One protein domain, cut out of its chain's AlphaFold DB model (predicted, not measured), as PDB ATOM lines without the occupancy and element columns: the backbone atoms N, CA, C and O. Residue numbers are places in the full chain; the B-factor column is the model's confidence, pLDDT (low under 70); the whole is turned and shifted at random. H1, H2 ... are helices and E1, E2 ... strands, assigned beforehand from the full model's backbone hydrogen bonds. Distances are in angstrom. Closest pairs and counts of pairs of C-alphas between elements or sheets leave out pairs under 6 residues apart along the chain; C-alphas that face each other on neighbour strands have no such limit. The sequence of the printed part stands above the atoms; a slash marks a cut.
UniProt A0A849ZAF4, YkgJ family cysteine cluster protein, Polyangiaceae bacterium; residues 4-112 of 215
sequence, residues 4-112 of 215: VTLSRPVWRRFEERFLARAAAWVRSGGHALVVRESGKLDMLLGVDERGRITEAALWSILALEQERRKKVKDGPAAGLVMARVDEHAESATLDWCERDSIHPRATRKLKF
ATOM      1  N   VAL A   4     -37.145 -27.697   9.780       84.19
ATOM      2  CA  VAL A   4     -36.470 -26.979   8.695       84.19
ATOM      3  C   VAL A   4     -36.918 -27.517   7.338       84.19
ATOM      4  O   VAL A   4     -37.127 -28.717   7.157       84.19
ATOM      5  N   THR A   5     -37.068 -26.622   6.364       86.19
ATOM      6  CA  THR A   5     -37.229 -26.991   4.953       86.19
ATOM      7  C   THR A   5     -35.938 -26.681   4.228       86.19
ATOM      8  O   THR A   5     -35.458 -25.550   4.271       86.19
ATOM      9  N   LEU A   6     -35.380 -27.681   3.559       89.06
ATOM     10  CA  LEU A   6     -34.093 -27.567   2.890       89.06
ATOM     11  C   LEU A   6     -34.131 -28.221   1.509       89.06
ATOM     12  O   LEU A   6     -34.982 -29.065   1.217       89.06
ATOM     13  N   SER A   7     -33.217 -27.792   0.647       90.56
ATOM     14  CA  SER A   7     -33.047 -28.331  -0.699       90.56
ATOM     15  C   SER A   7     -31.851 -29.275  -0.703       90.56
ATOM     16  O   SER A   7     -30.710 -28.826  -0.784       90.56
ATOM     17  N   ARG A   8     -32.112 -30.577  -0.593       93.06
ATOM     18  CA  ARG A   8     -31.080 -31.612  -0.595       93.06
ATOM     19  C   ARG A   8     -30.583 -31.865  -2.027       93.06
ATOM     20  O   ARG A   8     -31.423 -32.077  -2.908       93.06
ATOM     21  N   PRO A   9     -29.264 -31.891  -2.275       95.81
ATOM     22  CA  PRO A   9     -28.699 -32.359  -3.539       95.81
ATOM     23  C   PRO A   9     -29.061 -33.819  -3.827       95.81
ATOM     24  O   PRO A   9     -29.155 -34.633  -2.914       95.81
ATOM     25  N   VAL A  10     -29.267 -34.146  -5.097       96.38
ATOM     26  CA  VAL A  10     -29.479 -35.517  -5.574       96.38
ATOM     27  C   VAL A  10     -28.188 -36.021  -6.207       96.38
ATOM     28  O   VAL A  10     -27.616 -35.344  -7.072       96.38
ATOM     29  N   TRP A  11     -27.746 -37.202  -5.788       97.81
ATOM     30  CA  TRP A  11     -26.597 -37.900  -6.353       97.81
ATOM     31  C   TRP A  11     -26.946 -38.550  -7.686       97.81
ATOM     32  O   TRP A  11     -27.978 -39.200  -7.841       97.81
ATOM     33  N   ARG A  12     -26.078 -38.366  -8.681       98.06
ATOM     34  CA  ARG A  12     -26.252 -38.961 -10.006       98.06
ATOM     35  C   ARG A  12     -24.925 -39.453 -10.558       98.06
ATOM     36  O   ARG A  12     -23.938 -38.722 -10.564       98.06
ATOM     37  N   ARG A  13     -24.922 -40.679 -11.077       98.19
ATOM     38  CA  ARG A  13     -23.754 -41.269 -11.735       98.19
ATOM     39  C   ARG A  13     -23.655 -40.830 -13.197       98.19
ATOM     40  O   ARG A  13     -24.656 -40.829 -13.912       98.19
ATOM     41  N   PHE A  14     -22.444 -40.505 -13.642       98.50
ATOM     42  CA  PHE A  14     -22.113 -40.172 -15.026       98.50
ATOM     43  C   PHE A  14     -20.804 -40.848 -15.439       98.50
ATOM     44  O   PHE A  14     -19.862 -40.895 -14.661       98.50
ATOM     45  N   GLU A  15     -20.717 -41.295 -16.688       98.44
ATOM     46  CA  GLU A  15     -19.433 -41.669 -17.298       98.44
ATOM     47  C   GLU A  15     -18.603 -40.417 -17.620       98.44
ATOM     48  O   GLU A  15     -19.170 -39.370 -17.949       98.44
ATOM     49  N   GLU A  16     -17.273 -40.522 -17.608       97.62
ATOM     50  CA  GLU A  16     -16.339 -39.415 -17.888       97.62
ATOM     51  C   GLU A  16     -16.621 -38.696 -19.215       97.62
ATOM     52  O   GLU A  16     -16.629 -37.464 -19.267       97.62
ATOM     53  N   ARG A  17     -16.984 -39.435 -20.269       97.62
ATOM     54  CA  ARG A  17     -17.395 -38.858 -21.564       97.62
ATOM     55  C   ARG A  17     -18.604 -37.913 -21.478       97.62
ATOM     56  O   ARG A  17     -18.825 -37.105 -22.375       97.62
ATOM     57  N   PHE A  18     -19.392 -37.991 -20.404       98.31
ATOM     58  CA  PHE A  18     -20.544 -37.129 -20.133       98.31
ATOM     59  C   PHE A  18     -20.257 -36.059 -19.072       98.31
ATOM     60  O   PHE A  18     -21.196 -35.519 -18.478       98.31
ATOM     61  N   LEU A  19     -18.989 -35.689 -18.862       98.38
ATOM     62  CA  LEU A  19     -18.587 -34.686 -17.873       98.38
ATOM     63  C   LEU A  19     -19.351 -33.361 -18.006       98.38
ATOM     64  O   LEU A  19     -19.688 -32.754 -16.995       98.38
ATOM     65  N   ALA A  20     -19.691 -32.922 -19.223       98.62
ATOM     66  CA  ALA A  20     -20.498 -31.715 -19.433       98.62
ATOM     67  C   ALA A  20     -21.911 -31.819 -18.828       98.62
ATOM     68  O   ALA A  20     -22.411 -30.859 -18.242       98.62
ATOM     69  N   ARG A  21     -22.538 -32.998 -18.904       98.56
ATOM     70  CA  ARG A  21     -23.853 -33.254 -18.294       98.56
ATOM     71  C   ARG A  21     -23.746 -33.356 -16.774       98.56
ATOM     72  O   ARG A  21     -24.580 -32.779 -16.082       98.56
ATOM     73  N   ALA A  22     -22.698 -34.006 -16.264       98.62
ATOM     74  CA  ALA A  22     -22.406 -34.048 -14.828       98.62
ATOM     75  C   ALA A  22     -22.217 -32.632 -14.257       98.62
ATOM     76  O   ALA A  22     -22.825 -32.247 -13.262       98.62
ATOM     77  N   ALA A  23     -21.433 -31.817 -14.953       98.69
ATOM     78  CA  ALA A  23     -21.193 -30.415 -14.652       98.69
ATOM     79  C   ALA A  23     -22.487 -29.573 -14.634       98.69
ATOM     80  O   ALA A  23     -22.658 -28.740 -13.740       98.69
ATOM     81  N   ALA A  24     -23.395 -29.777 -15.590       98.56
ATOM     82  CA  ALA A  24     -24.694 -29.101 -15.620       98.56
ATOM     83  C   ALA A  24     -25.613 -29.545 -14.464       98.56
ATOM     84  O   ALA A  24     -26.266 -28.708 -13.837       98.56
ATOM     85  N   TRP A  25     -25.618 -30.841 -14.133       98.62
ATOM     86  CA  TRP A  25     -26.361 -31.390 -12.992       98.62
ATOM     87  C   TRP A  25     -25.919 -30.758 -11.668       98.62
ATOM     88  O   TRP A  25     -26.744 -30.280 -10.892       98.62
ATOM     89  N   VAL A  26     -24.605 -30.674 -11.452       98.56
ATOM     90  CA  VAL A  26     -24.024 -30.075 -10.244       98.56
ATOM     91  C   VAL A  26     -24.325 -28.579 -10.151       98.56
ATOM     92  O   VAL A  26     -24.692 -28.092  -9.085       98.56
ATOM     93  N   ARG A  27     -24.261 -27.842 -11.269       97.75
ATOM     94  CA  ARG A  27     -24.662 -26.419 -11.307       97.75
ATOM     95  C   ARG A  27     -26.152 -26.202 -11.051       97.75
ATOM     96  O   ARG A  27     -26.531 -25.137 -10.586       97.75
ATOM     97  N   SER A  28     -26.974 -27.219 -11.291       97.56
ATOM     98  CA  SER A  28     -28.400 -27.214 -10.943       97.56
ATOM     99  C   SER A  28     -28.659 -27.561  -9.466       97.56
ATOM    100  O   SER A  28     -29.810 -27.723  -9.064       97.56
ATOM    101  N   GLY A  29     -27.601 -27.688  -8.656       96.75
ATOM    102  CA  GLY A  29     -27.658 -27.929  -7.211       96.75
ATOM    103  C   GLY A  29     -27.473 -29.388  -6.786       96.75
ATOM    104  O   GLY A  29     -27.517 -29.668  -5.592       96.75
ATOM    105  N   GLY A  30     -27.268 -30.310  -7.731       98.00
ATOM    106  CA  GLY A  30     -27.054 -31.730  -7.444       98.00
ATOM    107  C   GLY A  30     -25.608 -32.090  -7.120       98.00
ATOM    108  O   GLY A  30     -24.710 -31.244  -7.079       98.00
ATOM    109  N   HIS A  31     -25.373 -33.382  -6.916       98.50
ATOM    110  CA  HIS A  31     -24.041 -33.973  -6.798       98.50
ATOM    111  C   HIS A  31     -23.859 -35.026  -7.883       98.50
ATOM    112  O   HIS A  31     -24.820 -35.681  -8.294       98.50
ATOM    113  N   ALA A  32     -22.639 -35.157  -8.394       98.69
ATOM    114  CA  ALA A  32     -22.345 -36.119  -9.442       98.69
ATOM    115  C   ALA A  32     -21.200 -37.040  -9.033       98.69
ATOM    116  O   ALA A  32     -20.190 -36.584  -8.504       98.69
ATOM    117  N   LEU A  33     -21.353 -38.324  -9.331       98.62
ATOM    118  CA  LEU A  33     -20.285 -39.311  -9.274       98.62
ATOM    119  C   LEU A  33     -19.834 -39.589 -10.707       98.62
ATOM    120  O   LEU A  33     -20.616 -40.075 -11.523       98.62
ATOM    121  N   VAL A  34     -18.597 -39.229 -11.030       98.56
ATOM    122  CA  VAL A  34     -18.004 -39.402 -12.355       98.56
ATOM    123  C   VAL A  34     -17.166 -40.673 -12.360       98.56
ATOM    124  O   VAL A  34     -16.165 -40.761 -11.651       98.56
ATOM    125  N   VAL A  35     -17.565 -41.641 -13.181       98.31
ATOM    126  CA  VAL A  35     -16.814 -42.874 -13.428       98.31
ATOM    127  C   VAL A  35     -15.768 -42.587 -14.499       98.31
ATOM    128  O   VAL A  35     -16.102 -42.223 -15.629       98.31
ATOM    129  N   ARG A  36     -14.492 -42.670 -14.121       97.06
ATOM    130  CA  ARG A  36     -13.348 -42.446 -15.012       97.06
ATOM    131  C   ARG A  36     -13.154 -43.662 -15.909       97.06
ATOM    132  O   ARG A  36     -13.452 -44.775 -15.490       97.06
ATOM    133  N   GLU A  37     -12.538 -43.492 -17.077       96.31
ATOM    134  CA  GLU A  37     -12.227 -44.633 -17.967       96.31
ATOM    135  C   GLU A  37     -11.367 -45.707 -17.273       96.31
ATOM    136  O   GLU A  37     -11.509 -46.898 -17.521       96.31
ATOM    137  N   SER A  38     -10.523 -45.288 -16.324       95.56
ATOM    138  CA  SER A  38      -9.729 -46.174 -15.460       95.56
ATOM    139  C   SER A  38     -10.532 -46.988 -14.427       95.56
ATOM    140  O   SER A  38      -9.927 -47.697 -13.630       95.56
ATOM    141  N   GLY A  39     -11.852 -46.803 -14.338       94.50
ATOM    142  CA  GLY A  39     -12.729 -47.373 -13.306       94.50
ATOM    143  C   GLY A  39     -12.808 -46.566 -12.003       94.50
ATOM    144  O   GLY A  39     -13.773 -46.697 -11.261       94.50
ATOM    145  N   LYS A  40     -11.837 -45.681 -11.740       96.62
ATOM    146  CA  LYS A  40     -11.823 -44.821 -10.542       96.62
ATOM    147  C   LYS A  40     -13.013 -43.863 -10.501       96.62
ATOM    148  O   LYS A  40     -13.471 -43.390 -11.541       96.62
ATOM    149  N   LEU A  41     -13.434 -43.496  -9.294       98.06
ATOM    150  CA  LEU A  41     -14.575 -42.612  -9.069       98.06
ATOM    151  C   LEU A  41     -14.133 -41.216  -8.605       98.06
ATOM    152  O   LEU A  41     -13.274 -41.066  -7.736       98.06
ATOM    153  N   ASP A  42     -14.736 -40.177  -9.180       97.69
ATOM    154  CA  ASP A  42     -14.544 -38.782  -8.775       97.69
ATOM    155  C   ASP A  42     -15.899 -38.153  -8.411       97.69
ATOM    156  O   ASP A  42     -16.821 -38.118  -9.224       97.69
ATOM    157  N   MET A  43     -16.028 -37.601  -7.204       98.44
ATOM    158  CA  MET A  43     -17.165 -36.750  -6.849       98.44
ATOM    159  C   MET A  43     -16.983 -35.375  -7.481       98.44
ATOM    160  O   MET A  43     -15.954 -34.727  -7.278       98.44
ATOM    161  N   LEU A  44     -17.998 -34.896  -8.190       98.62
ATOM    162  CA  LEU A  44     -18.089 -33.540  -8.709       98.62
ATOM    163  C   LEU A  44     -19.168 -32.772  -7.937       98.62
ATOM    164  O   LEU A  44     -20.319 -33.199  -7.837       98.62
ATOM    165  N   LEU A  45     -18.773 -31.632  -7.377       98.31
ATOM    166  CA  LEU A  45     -19.486 -30.945  -6.308       98.31
ATOM    167  C   LEU A  45     -19.594 -29.439  -6.564       98.31
ATOM    168  O   LEU A  45     -18.730 -28.817  -7.191       98.31
ATOM    169  N   GLY A  46     -20.691 -28.863  -6.072       96.88
ATOM    170  CA  GLY A  46     -21.060 -27.470  -6.299       96.88
ATOM    171  C   GLY A  46     -20.250 -26.471  -5.475       96.88
ATOM    172  O   GLY A  46     -19.658 -26.801  -4.445       96.88
ATOM    173  N   VAL A  47     -20.286 -25.219  -5.923       97.00
ATOM    174  CA  VAL A  47     -19.774 -24.055  -5.194       97.00
ATOM    175  C   VAL A  47     -20.877 -23.010  -5.029       97.00
ATOM    176  O   VAL A  47     -21.825 -22.988  -5.812       97.00
ATOM    177  N   ASP A  48     -20.764 -22.171  -4.004       94.81
ATOM    178  CA  ASP A  48     -21.611 -21.001  -3.792       94.81
ATOM    179  C   ASP A  48     -21.240 -19.848  -4.745       94.81
ATOM    180  O   ASP A  48     -20.291 -19.927  -5.530       94.81
ATOM    181  N   GLU A  49     -21.976 -18.740  -4.657       92.19
ATOM    182  CA  GLU A  49     -21.762 -17.531  -5.467       92.19
ATOM    183  C   GLU A  49     -20.373 -16.900  -5.266       92.19
ATOM    184  O   GLU A  49     -19.869 -16.190  -6.133       92.19
ATOM    185  N   ARG A  50     -19.721 -17.182  -4.131       93.62
ATOM    186  CA  ARG A  50     -18.358 -16.731  -3.813       93.62
ATOM    187  C   ARG A  50     -17.303 -17.739  -4.276       93.62
ATOM    188  O   ARG A  50     -16.115 -17.564  -4.000       93.62
ATOM    189  N   GLY A  51     -17.716 -18.806  -4.959       92.69
ATOM    190  CA  GLY A  51     -16.855 -19.864  -5.464       92.69
ATOM    191  C   GLY A  51     -16.276 -20.776  -4.380       92.69
ATOM    192  O   GLY A  51     -15.267 -21.440  -4.658       92.69
ATOM    193  N   ARG A  52     -16.866 -20.794  -3.176       95.19
ATOM    194  CA  ARG A  52     -16.526 -21.698  -2.064       95.19
ATOM    195  C   ARG A  52     -17.370 -22.962  -2.164       95.19
ATOM    196  O   ARG A  52     -18.482 -22.911  -2.664       95.19
ATOM    197  N   ILE A  53     -16.863 -24.099  -1.693       95.69
ATOM    198  CA  ILE A  53     -17.653 -25.340  -1.673       95.69
ATOM    199  C   ILE A  53     -18.961 -25.130  -0.898       95.69
ATOM    200  O   ILE A  53     -18.953 -24.487   0.153       95.69
ATOM    201  N   THR A  54     -20.076 -25.654  -1.412       95.12
ATOM    202  CA  THR A  54     -21.349 -25.569  -0.688       95.12
ATOM    203  C   THR A  54     -21.305 -26.405   0.588       95.12
ATOM    204  O   THR A  54     -20.572 -27.391   0.682       95.12
ATOM    205  N   GLU A  55     -22.116 -26.036   1.579       92.75
ATOM    206  CA  GLU A  55     -22.194 -26.769   2.845       92.75
ATOM    207  C   GLU A  55     -22.602 -28.236   2.632       92.75
ATOM    208  O   GLU A  55     -21.948 -29.134   3.154       92.75
ATOM    209  N   ALA A  56     -23.614 -28.499   1.797       92.69
ATOM    210  CA  ALA A  56     -24.039 -29.864   1.482       92.69
ATOM    211  C   ALA A  56     -22.907 -30.697   0.851       92.69
ATOM    212  O   ALA A  56     -22.663 -31.824   1.275       92.69
ATOM    213  N   ALA A  57     -22.153 -30.111  -0.086       95.25
ATOM    214  CA  ALA A  57     -21.006 -30.773  -0.699       95.25
ATOM    215  C   ALA A  57     -19.877 -31.043   0.306       95.25
ATOM    216  O   ALA A  57     -19.247 -32.099   0.262       95.25
ATOM    217  N   LEU A  58     -19.611 -30.101   1.216       94.12
ATOM    218  CA  LEU A  58     -18.627 -30.289   2.280       94.12
ATOM    219  C   LEU A  58     -19.021 -31.456   3.190       94.12
ATOM    220  O   LEU A  58     -18.181 -32.306   3.470       94.12
ATOM    221  N   TRP A  59     -20.282 -31.525   3.610       93.00
ATOM    222  CA  TRP A  59     -20.760 -32.601   4.473       93.00
ATOM    223  C   TRP A  59     -20.711 -33.974   3.807       93.00
ATOM    224  O   TRP A  59     -20.382 -34.943   4.483       93.00
ATOM    225  N   SER A  60     -20.949 -34.075   2.499       94.75
ATOM    226  CA  SER A  60     -20.772 -35.338   1.775       94.75
ATOM    227  C   SER A  60     -19.320 -35.813   1.725       94.75
ATOM    228  O   SER A  60     -19.065 -37.003   1.877       94.75
ATOM    229  N   ILE A  61     -18.365 -34.894   1.552       94.44
ATOM    230  CA  ILE A  61     -16.929 -35.212   1.621       94.44
ATOM    231  C   ILE A  61     -16.569 -35.719   3.023       94.44
ATOM    232  O   ILE A  61     -15.910 -36.748   3.157       94.44
ATOM    233  N   LEU A  62     -17.014 -35.002   4.060       91.75
ATOM    234  CA  LEU A  62     -16.722 -35.341   5.454       91.75
ATOM    235  C   LEU A  62     -17.349 -36.675   5.871       91.75
ATOM    236  O   LEU A  62     -16.715 -37.429   6.599       91.75
ATOM    237  N   ALA A  63     -18.550 -36.992   5.380       91.06
ATOM    238  CA  ALA A  63     -19.229 -38.260   5.655       91.06
ATOM    239  C   ALA A  63     -18.467 -39.492   5.131       91.06
ATOM    240  O   ALA A  63     -18.695 -40.594   5.617       91.06
ATOM    241  N   LEU A  64     -17.570 -39.306   4.160       92.56
ATOM    242  CA  LEU A  64     -16.740 -40.360   3.569       92.56
ATOM    243  C   LEU A  64     -15.266 -40.255   3.975       92.56
ATOM    244  O   LEU A  64     -14.430 -40.971   3.418       92.56
ATOM    245  N   GLU A  65     -14.936 -39.331   4.882       91.00
ATOM    246  CA  GLU A  65     -13.566 -39.061   5.332       91.00
ATOM    247  C   GLU A  65     -12.604 -38.738   4.172       91.00
ATOM    248  O   GLU A  65     -11.425 -39.077   4.191       91.00
ATOM    249  N   GLN A  66     -13.106 -38.069   3.129       89.19
ATOM    250  CA  GLN A  66     -12.303 -37.741   1.951       89.19
ATOM    251  C   GLN A  66     -11.501 -36.459   2.191       89.19
ATOM    252  O   GLN A  66     -12.056 -35.377   2.381       89.19
ATOM    253  N   GLU A  67     -10.176 -36.545   2.125       79.88
ATOM    254  CA  GLU A  67      -9.308 -35.390   2.399       79.88
ATOM    255  C   GLU A  67      -8.914 -34.629   1.124       79.88
ATOM    256  O   GLU A  67      -8.694 -33.413   1.126       79.88
ATOM    257  N   ARG A  68      -8.833 -35.340  -0.007       88.12
ATOM    258  CA  ARG A  68      -8.261 -34.815  -1.251       88.12
ATOM    259  C   ARG A  68      -9.330 -34.254  -2.178       88.12
ATOM    260  O   ARG A  68     -10.019 -34.982  -2.891       88.12
ATOM    261  N   ARG A  69      -9.380 -32.925  -2.258       93.75
ATOM    262  CA  ARG A  69     -10.235 -32.187  -3.197       93.75
ATOM    263  C   ARG A  69      -9.484 -31.060  -3.888       93.75
ATOM    264  O   ARG A  69      -8.568 -30.468  -3.324       93.75
ATOM    265  N   LYS A  70      -9.913 -30.721  -5.100       95.88
ATOM    266  CA  LYS A  70      -9.369 -29.606  -5.879       95.88
ATOM    267  C   LYS A  70     -10.471 -28.849  -6.601       95.88
ATOM    268  O   LYS A  70     -11.484 -29.425  -6.989       95.88
ATOM    269  N   LYS A  71     -10.242 -27.558  -6.835       97.12
ATOM    270  CA  LYS A  71     -11.060 -26.781  -7.766       97.12
ATOM    271  C   LYS A  71     -10.665 -27.149  -9.194       97.12
ATOM    272  O   LYS A  71      -9.476 -27.208  -9.513       97.12
ATOM    273  N   VAL A  72     -11.650 -27.430 -10.037       97.62
ATOM    274  CA  VAL A  72     -11.427 -27.744 -11.448       97.62
ATOM    275  C   VAL A  72     -11.111 -26.450 -12.190       97.62
ATOM    276  O   VAL A  72     -11.847 -25.472 -12.064       97.62
ATOM    277  N   LYS A  73      -9.999 -26.438 -12.932       97.00
ATOM    278  CA  LYS A  73      -9.513 -25.244 -13.636       97.00
ATOM    279  C   LYS A  73     -10.171 -25.073 -15.002       97.00
ATOM    280  O   LYS A  73     -10.676 -23.997 -15.290       97.00
ATOM    281  N   ASP A  74     -10.233 -26.154 -15.775       96.56
ATOM    282  CA  ASP A  74     -10.565 -26.104 -17.198       96.56
ATOM    283  C   ASP A  74     -11.665 -27.102 -17.578       96.56
ATOM    284  O   ASP A  74     -12.005 -28.027 -16.830       96.56
ATOM    285  N   GLY A  75     -12.215 -26.912 -18.776       96.94
ATOM    286  CA  GLY A  75     -13.237 -27.779 -19.351       96.94
ATOM    287  C   GLY A  75     -14.637 -27.578 -18.755       96.94
ATOM    288  O   GLY A  75     -14.892 -26.618 -18.026       96.94
ATOM    289  N   PRO A  76     -15.583 -28.489 -19.043       97.50
ATOM    290  CA  PRO A  76     -16.994 -28.301 -18.686       97.50
ATOM    291  C   PRO A  76     -17.251 -28.182 -17.175       97.50
ATOM    292  O   PRO A  76     -18.208 -27.549 -16.725       97.50
ATOM    293  N   ALA A  77     -16.382 -28.781 -16.361       97.94
ATOM    294  CA  ALA A  77     -16.461 -28.744 -14.907       97.94
ATOM    295  C   ALA A  77     -15.714 -27.552 -14.273       97.94
ATOM    296  O   ALA A  77     -15.710 -27.448 -13.050       97.94
ATOM    297  N   ALA A  78     -15.121 -26.646 -15.062       98.12
ATOM    298  CA  ALA A  78     -14.379 -25.490 -14.558       98.12
ATOM    299  C   ALA A  78     -15.169 -24.694 -13.502       98.12
ATOM    300  O   ALA A  78     -16.361 -24.406 -13.664       98.12
ATOM    301  N   GLY A  79     -14.491 -24.364 -12.402       97.44
ATOM    302  CA  GLY A  79     -15.057 -23.656 -11.254       97.44
ATOM    303  C   GLY A  79     -15.717 -24.547 -10.197       97.44
ATOM    304  O   GLY A  79     -15.870 -24.091  -9.064       97.44
ATOM    305  N   LEU A  80     -16.048 -25.803 -10.515       98.31
ATOM    306  CA  LEU A  80     -16.581 -26.774  -9.552       98.31
ATOM    307  C   LEU A  80     -15.473 -27.410  -8.703       98.31
ATOM    308  O   LEU A  80     -14.279 -27.237  -8.964       98.31
ATOM    309  N   VAL A  81     -15.868 -28.164  -7.679       98.31
ATOM    310  CA  VAL A  81     -14.954 -28.952  -6.845       98.31
ATOM    311  C   VAL A  81     -14.986 -30.405  -7.290       98.31
ATOM    312  O   VAL A  81     -16.057 -30.970  -7.482       98.31
ATOM    313  N   MET A  82     -13.814 -31.016  -7.423       97.62
ATOM    314  CA  MET A  82     -13.667 -32.444  -7.666       97.62
ATOM    315  C   MET A  82     -12.877 -33.087  -6.529       97.62
ATOM    316  O   MET A  82     -11.831 -32.566  -6.130       97.62
ATOM    317  N   ALA A  83     -13.371 -34.208  -6.019       97.38
ATOM    318  CA  ALA A  83     -12.726 -35.005  -4.984       97.38
ATOM    319  C   ALA A  83     -12.625 -36.457  -5.455       97.38
ATOM    320  O   ALA A  83     -13.612 -37.021  -5.925       97.38
ATOM    321  N   ARG A  84     -11.430 -37.041  -5.346       96.06
ATOM    322  CA  ARG A  84     -11.228 -38.466  -5.630       96.06
ATOM    323  C   ARG A  84     -11.919 -39.258  -4.535       96.06
ATOM    324  O   ARG A  84     -11.741 -38.903  -3.378       96.06
ATOM    325  N   VAL A  85     -12.677 -40.281  -4.913       96.88
ATOM    326  CA  VAL A  85     -13.206 -41.263  -3.967       96.88
ATOM    327  C   VAL A  85     -12.113 -42.288  -3.695       96.88
ATOM    328  O   VAL A  85     -11.561 -42.875  -4.628       96.88
ATOM    329  N   ASP A  86     -11.761 -42.444  -2.426       96.56
ATOM    330  CA  ASP A  86     -10.873 -43.502  -1.958       96.56
ATOM    331  C   ASP A  86     -11.615 -44.852  -1.894       96.56
ATOM    332  O   ASP A  86     -12.837 -44.896  -1.757       96.56
ATOM    333  N   GLU A  87     -10.872 -45.957  -1.977       95.31
ATOM    334  CA  GLU A  87     -11.412 -47.322  -2.126       95.31
ATOM    335  C   GLU A  87     -12.459 -47.685  -1.058       95.31
ATOM    336  O   GLU A  87     -13.504 -48.255  -1.370       95.31
ATOM    337  N   HIS A  88     -12.238 -47.284   0.201       95.06
ATOM    338  CA  HIS A  88     -13.162 -47.565   1.307       95.06
ATOM    339  C   HIS A  88     -14.532 -46.886   1.156       95.06
ATOM    340  O   HIS A  88     -15.491 -47.296   1.807       95.06
ATOM    341  N   ALA A  89     -14.627 -45.847   0.325       96.19
ATOM    342  CA  ALA A  89     -15.822 -45.031   0.137       96.19
ATOM    343  C   ALA A  89     -16.583 -45.343  -1.164       96.19
ATOM    344  O   ALA A  89     -17.703 -44.856  -1.341       96.19
ATOM    345  N   GLU A  90     -16.024 -46.154  -2.070       96.50
ATOM    346  CA  GLU A  90     -16.621 -46.406  -3.388       96.50
ATOM    347  C   GLU A  90     -18.031 -46.996  -3.278       96.50
ATOM    348  O   GLU A  90     -18.972 -46.449  -3.858       96.50
ATOM    349  N   SER A  91     -18.195 -48.043  -2.462       96.62
ATOM    350  CA  SER A  91     -19.487 -48.705  -2.242       96.62
ATOM    351  C   SER A  91     -20.563 -47.721  -1.768       96.62
ATOM    352  O   SER A  91     -21.638 -47.646  -2.360       96.62
ATOM    353  N   ALA A  92     -20.242 -46.881  -0.778       95.12
ATOM    354  CA  ALA A  92     -21.171 -45.883  -0.252       95.12
ATOM    355  C   ALA A  92     -21.569 -44.841  -1.312       95.12
ATOM    356  O   ALA A  92     -22.746 -44.528  -1.463       95.12
ATOM    357  N   THR A  93     -20.616 -44.323  -2.096       96.12
ATOM    358  CA  THR A  93     -20.937 -43.327  -3.138       96.12
ATOM    359  C   THR A  93     -21.804 -43.888  -4.264       96.12
ATOM    360  O   THR A  93     -22.658 -43.176  -4.805       96.12
ATOM    361  N   LEU A  94     -21.597 -45.157  -4.624       97.06
ATOM    362  CA  LEU A  94     -22.417 -45.851  -5.611       97.06
ATOM    363  C   LEU A  94     -23.825 -46.094  -5.065       97.06
ATOM    364  O   LEU A  94     -24.792 -45.781  -5.759       97.06
ATOM    365  N   ASP A  95     -23.938 -46.544  -3.814       95.81
ATOM    366  CA  ASP A  95     -25.214 -46.716  -3.116       95.81
ATOM    367  C   ASP A  95     -26.018 -45.407  -3.054       95.81
ATOM    368  O   ASP A  95     -27.208 -45.393  -3.371       95.81
ATOM    369  N   TRP A  96     -25.366 -44.273  -2.774       95.88
ATOM    370  CA  TRP A  96     -26.032 -42.968  -2.789       95.88
ATOM    371  C   TRP A  96     -26.611 -42.620  -4.161       95.88
ATOM    372  O   TRP A  96     -27.711 -42.073  -4.235       95.88
ATOM    373  N   CYS A  97     -25.899 -42.938  -5.247       96.69
ATOM    374  CA  CYS A  97     -26.392 -42.731  -6.611       96.69
ATOM    375  C   CYS A  97     -27.546 -43.678  -6.968       96.69
ATOM    376  O   CYS A  97     -28.457 -43.267  -7.686       96.69
ATOM    377  N   GLU A  98     -27.500 -44.924  -6.492       95.06
ATOM    378  CA  GLU A  98     -28.554 -45.931  -6.658       95.06
ATOM    379  C   GLU A  98     -29.838 -45.477  -5.950       95.06
ATOM    380  O   GLU A  98     -30.889 -45.350  -6.584       95.06
ATOM    381  N   ARG A  99     -29.735 -45.133  -4.658       93.94
ATOM    382  CA  ARG A  99     -30.835 -44.621  -3.826       93.94
ATOM    383  C   ARG A  99     -31.476 -43.382  -4.445       93.94
ATOM    384  O   ARG A  99     -32.694 -43.270  -4.510       93.94
ATOM    385  N   ASP A 100     -30.663 -42.453  -4.935       95.44
ATOM    386  CA  ASP A 100     -31.142 -41.189  -5.491       95.44
ATOM    387  C   ASP A 100     -31.639 -41.310  -6.948       95.44
ATOM    388  O   ASP A 100     -32.190 -40.351  -7.508       95.44
ATOM    389  N   SER A 101     -31.466 -42.477  -7.580       93.69
ATOM    390  CA  SER A 101     -31.668 -42.662  -9.019       93.69
ATOM    391  C   SER A 101     -33.098 -42.361  -9.481       93.69
ATOM    392  O   SER A 101     -33.272 -41.842 -10.591       93.69
ATOM    393  N   ILE A 102     -34.088 -42.573  -8.611       91.38
ATOM    394  CA  ILE A 102     -35.516 -42.339  -8.865       91.38
ATOM    395  C   ILE A 102     -35.885 -40.852  -8.979       91.38
ATOM    396  O   ILE A 102     -36.981 -40.507  -9.417       91.38
ATOM    397  N   HIS A 103     -34.993 -39.939  -8.583       92.75
ATOM    398  CA  HIS A 103     -35.299 -38.513  -8.530       92.75
ATOM    399  C   HIS A 103     -34.863 -37.788  -9.808       92.75
ATOM    400  O   HIS A 103     -33.666 -37.622 -10.045       92.75
ATOM    401  N   PRO A 104     -35.797 -37.276 -10.630       93.25
ATOM    402  CA  PRO A 104     -35.457 -36.727 -11.944       93.25
ATOM    403  C   PRO A 104     -34.753 -35.363 -11.882       93.25
ATOM    404  O   PRO A 104     -34.151 -34.933 -12.864       93.25
ATOM    405  N   ARG A 105     -34.841 -34.657 -10.749       96.31
ATOM    406  CA  ARG A 105     -34.272 -33.316 -10.564       96.31
ATOM    407  C   ARG A 105     -32.989 -33.375  -9.744       96.31
ATOM    408  O   ARG A 105     -32.823 -34.254  -8.909       96.31
ATOM    409  N   ALA A 106     -32.127 -32.381  -9.944       97.06
ATOM    410  CA  ALA A 106     -30.853 -32.255  -9.242       97.06
ATOM    411  C   ALA A 106     -30.995 -31.976  -7.738       97.06
ATOM    412  O   ALA A 106     -30.054 -32.192  -6.982       97.06
ATOM    413  N   THR A 107     -32.164 -31.519  -7.291       95.50
ATOM    414  CA  THR A 107     -32.447 -31.246  -5.883       95.50
ATOM    415  C   THR A 107     -33.827 -31.744  -5.474       95.50
ATOM    416  O   THR A 107     -34.750 -31.841  -6.290       95.50
ATOM    417  N   ARG A 108     -33.979 -32.026  -4.177       91.81
ATOM    418  CA  ARG A 108     -35.253 -32.351  -3.529       91.81
ATOM    419  C   ARG A 108     -35.512 -31.406  -2.375       91.81
ATOM    420  O   ARG A 108     -34.664 -31.236  -1.504       91.81
ATOM    421  N   LYS A 109     -36.716 -30.839  -2.337       90.38
ATOM    422  CA  LYS A 109     -37.192 -30.134  -1.149       90.38
ATOM    423  C   LYS A 109     -37.656 -31.161  -0.131       90.38
ATOM    424  O   LYS A 109     -38.515 -31.981  -0.444       90.38
ATOM    425  N   LEU A 110     -37.093 -31.096   1.065       86.31
ATOM    426  CA  LEU A 110     -37.447 -31.963   2.177       86.31
ATOM    427  C   LEU A 110     -37.787 -31.099   3.386       86.31
ATOM    428  O   LEU A 110     -37.165 -30.057   3.613       86.31
ATOM    429  N   LYS A 111     -38.786 -31.536   4.149       85.19
ATOM    430  CA  LYS A 111     -39.118 -30.975   5.454       85.19
ATOM    431  C   LYS A 111     -38.693 -31.994   6.501       85.19
ATOM    432  O   LYS A 111     -39.117 -33.140   6.434       85.19
ATOM    433  N   PHE A 112     -37.862 -31.564   7.436       82.19
ATOM    434  CA  PHE A 112     -37.374 -32.404   8.519       82.19
ATOM    435  C   PHE A 112     -37.589 -31.713   9.849       82.19
ATOM    436  O   PHE A 112     -37.343 -30.513   9.956       82.19
TER     437      PHE A 112
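AT A GLANCE: This is residues 4 to 112 of the 215 residues of the protein "YkgJ family cysteine cluster protein" of Polyangiaceae bacterium (UniProt A0A849ZAF4). A twisted five-stranded sheet forms the core, with H1 packed over one face and H2 and H3 over the other, while a separate two-stranded ribbon of E1 and E7 reaches away from this body at one end of its longest axis. The 109 printed residues have three named helices and seven named strands, in the order E1 E2 H1 E3 E4 H2 E5 E6 H3 E7. The large sheet is mixed, in the order E2 E3 E4 E6 E5; the ribbon is antiparallel. The class is mixed, helices and strands; the whole is compact, with a radius of gyration of the C-alphas of 12.9 A and spans of 40 by 31 by 26 A.

IN THESE COORDINATES: The large sheet holds E2, residues 11 to 15, E3, residues 31 to 35, E4, residues 41 to 45, E6, residues 81 to 84, and E5, residues 69 to 71. E2 measures 13.6 A and begins at C-alpha 11, (-26.597, -37.900, -6.353). H3, residues 87 to 102, is the longest helix at 25.5 A; H1, residues 16 to 27, measures 16.8 A, and H2, residues 55 to 63, 12.2 A. E1, residues 4 to 9, begins at (-36.470, -26.979, 8.695) and measures 15.5 A; E7, residues 107 to 112, measures 15.3 A and ends at (-37.374, -32.404, 8.519).

HOW THE PARTS SIT: E2 and E3 are parallel, with N 14 and O 33 2.8 A apart. Hairpin E3 and E4 has N 34 and O 42 at 2.8 A, E4 and E6 are antiparallel with N 43 and O 83 at 2.8 A, and hairpin E5 and E6 has N 70 and O 82 at 2.9 A, each within hydrogen-bond range. Three layers, helices on both faces of a sheet, are formed. H1 runs along the strands at a height over the sheet of 7.9 A; its closest C-alphas to E3 are Glu 16 and Val 35, 5.7 A. On the opposite face, H2 runs along the strands at 9.6 A, with Leu 45 and Ala 57 its closest C-alphas to E4, 5.8 A. On the same face as H2, H3 stands at 59.9 degrees to E3 on the local plane, only just slantwise to the strands; its closest C-alphas to E2 are Trp 11 and Cys 97, 4.8 A. E2, H1, E3 form a strand-helix-strand unit, two parallel neighbour strands with a helix between, and E4, H2, E5 a split one, with E6 between its strands; both crossovers are right-handed. E1 runs on into E2 at 7 degrees, and is antiparallel to E7, with N 6 and O 110 3.0 A apart. Every O i to N i+4 pair is within hydrogen-bond range in H2, against 6 of 8 in H1 and 9 of 12 in H3.

THE WHOLE: The two C-alphas farthest apart, those of Val 4 and Ser 38, are 40.8 A apart. The printed part has no cut, and no link is long. The mean pLDDT of the printed part is 95.2, and no printed residue is under 70.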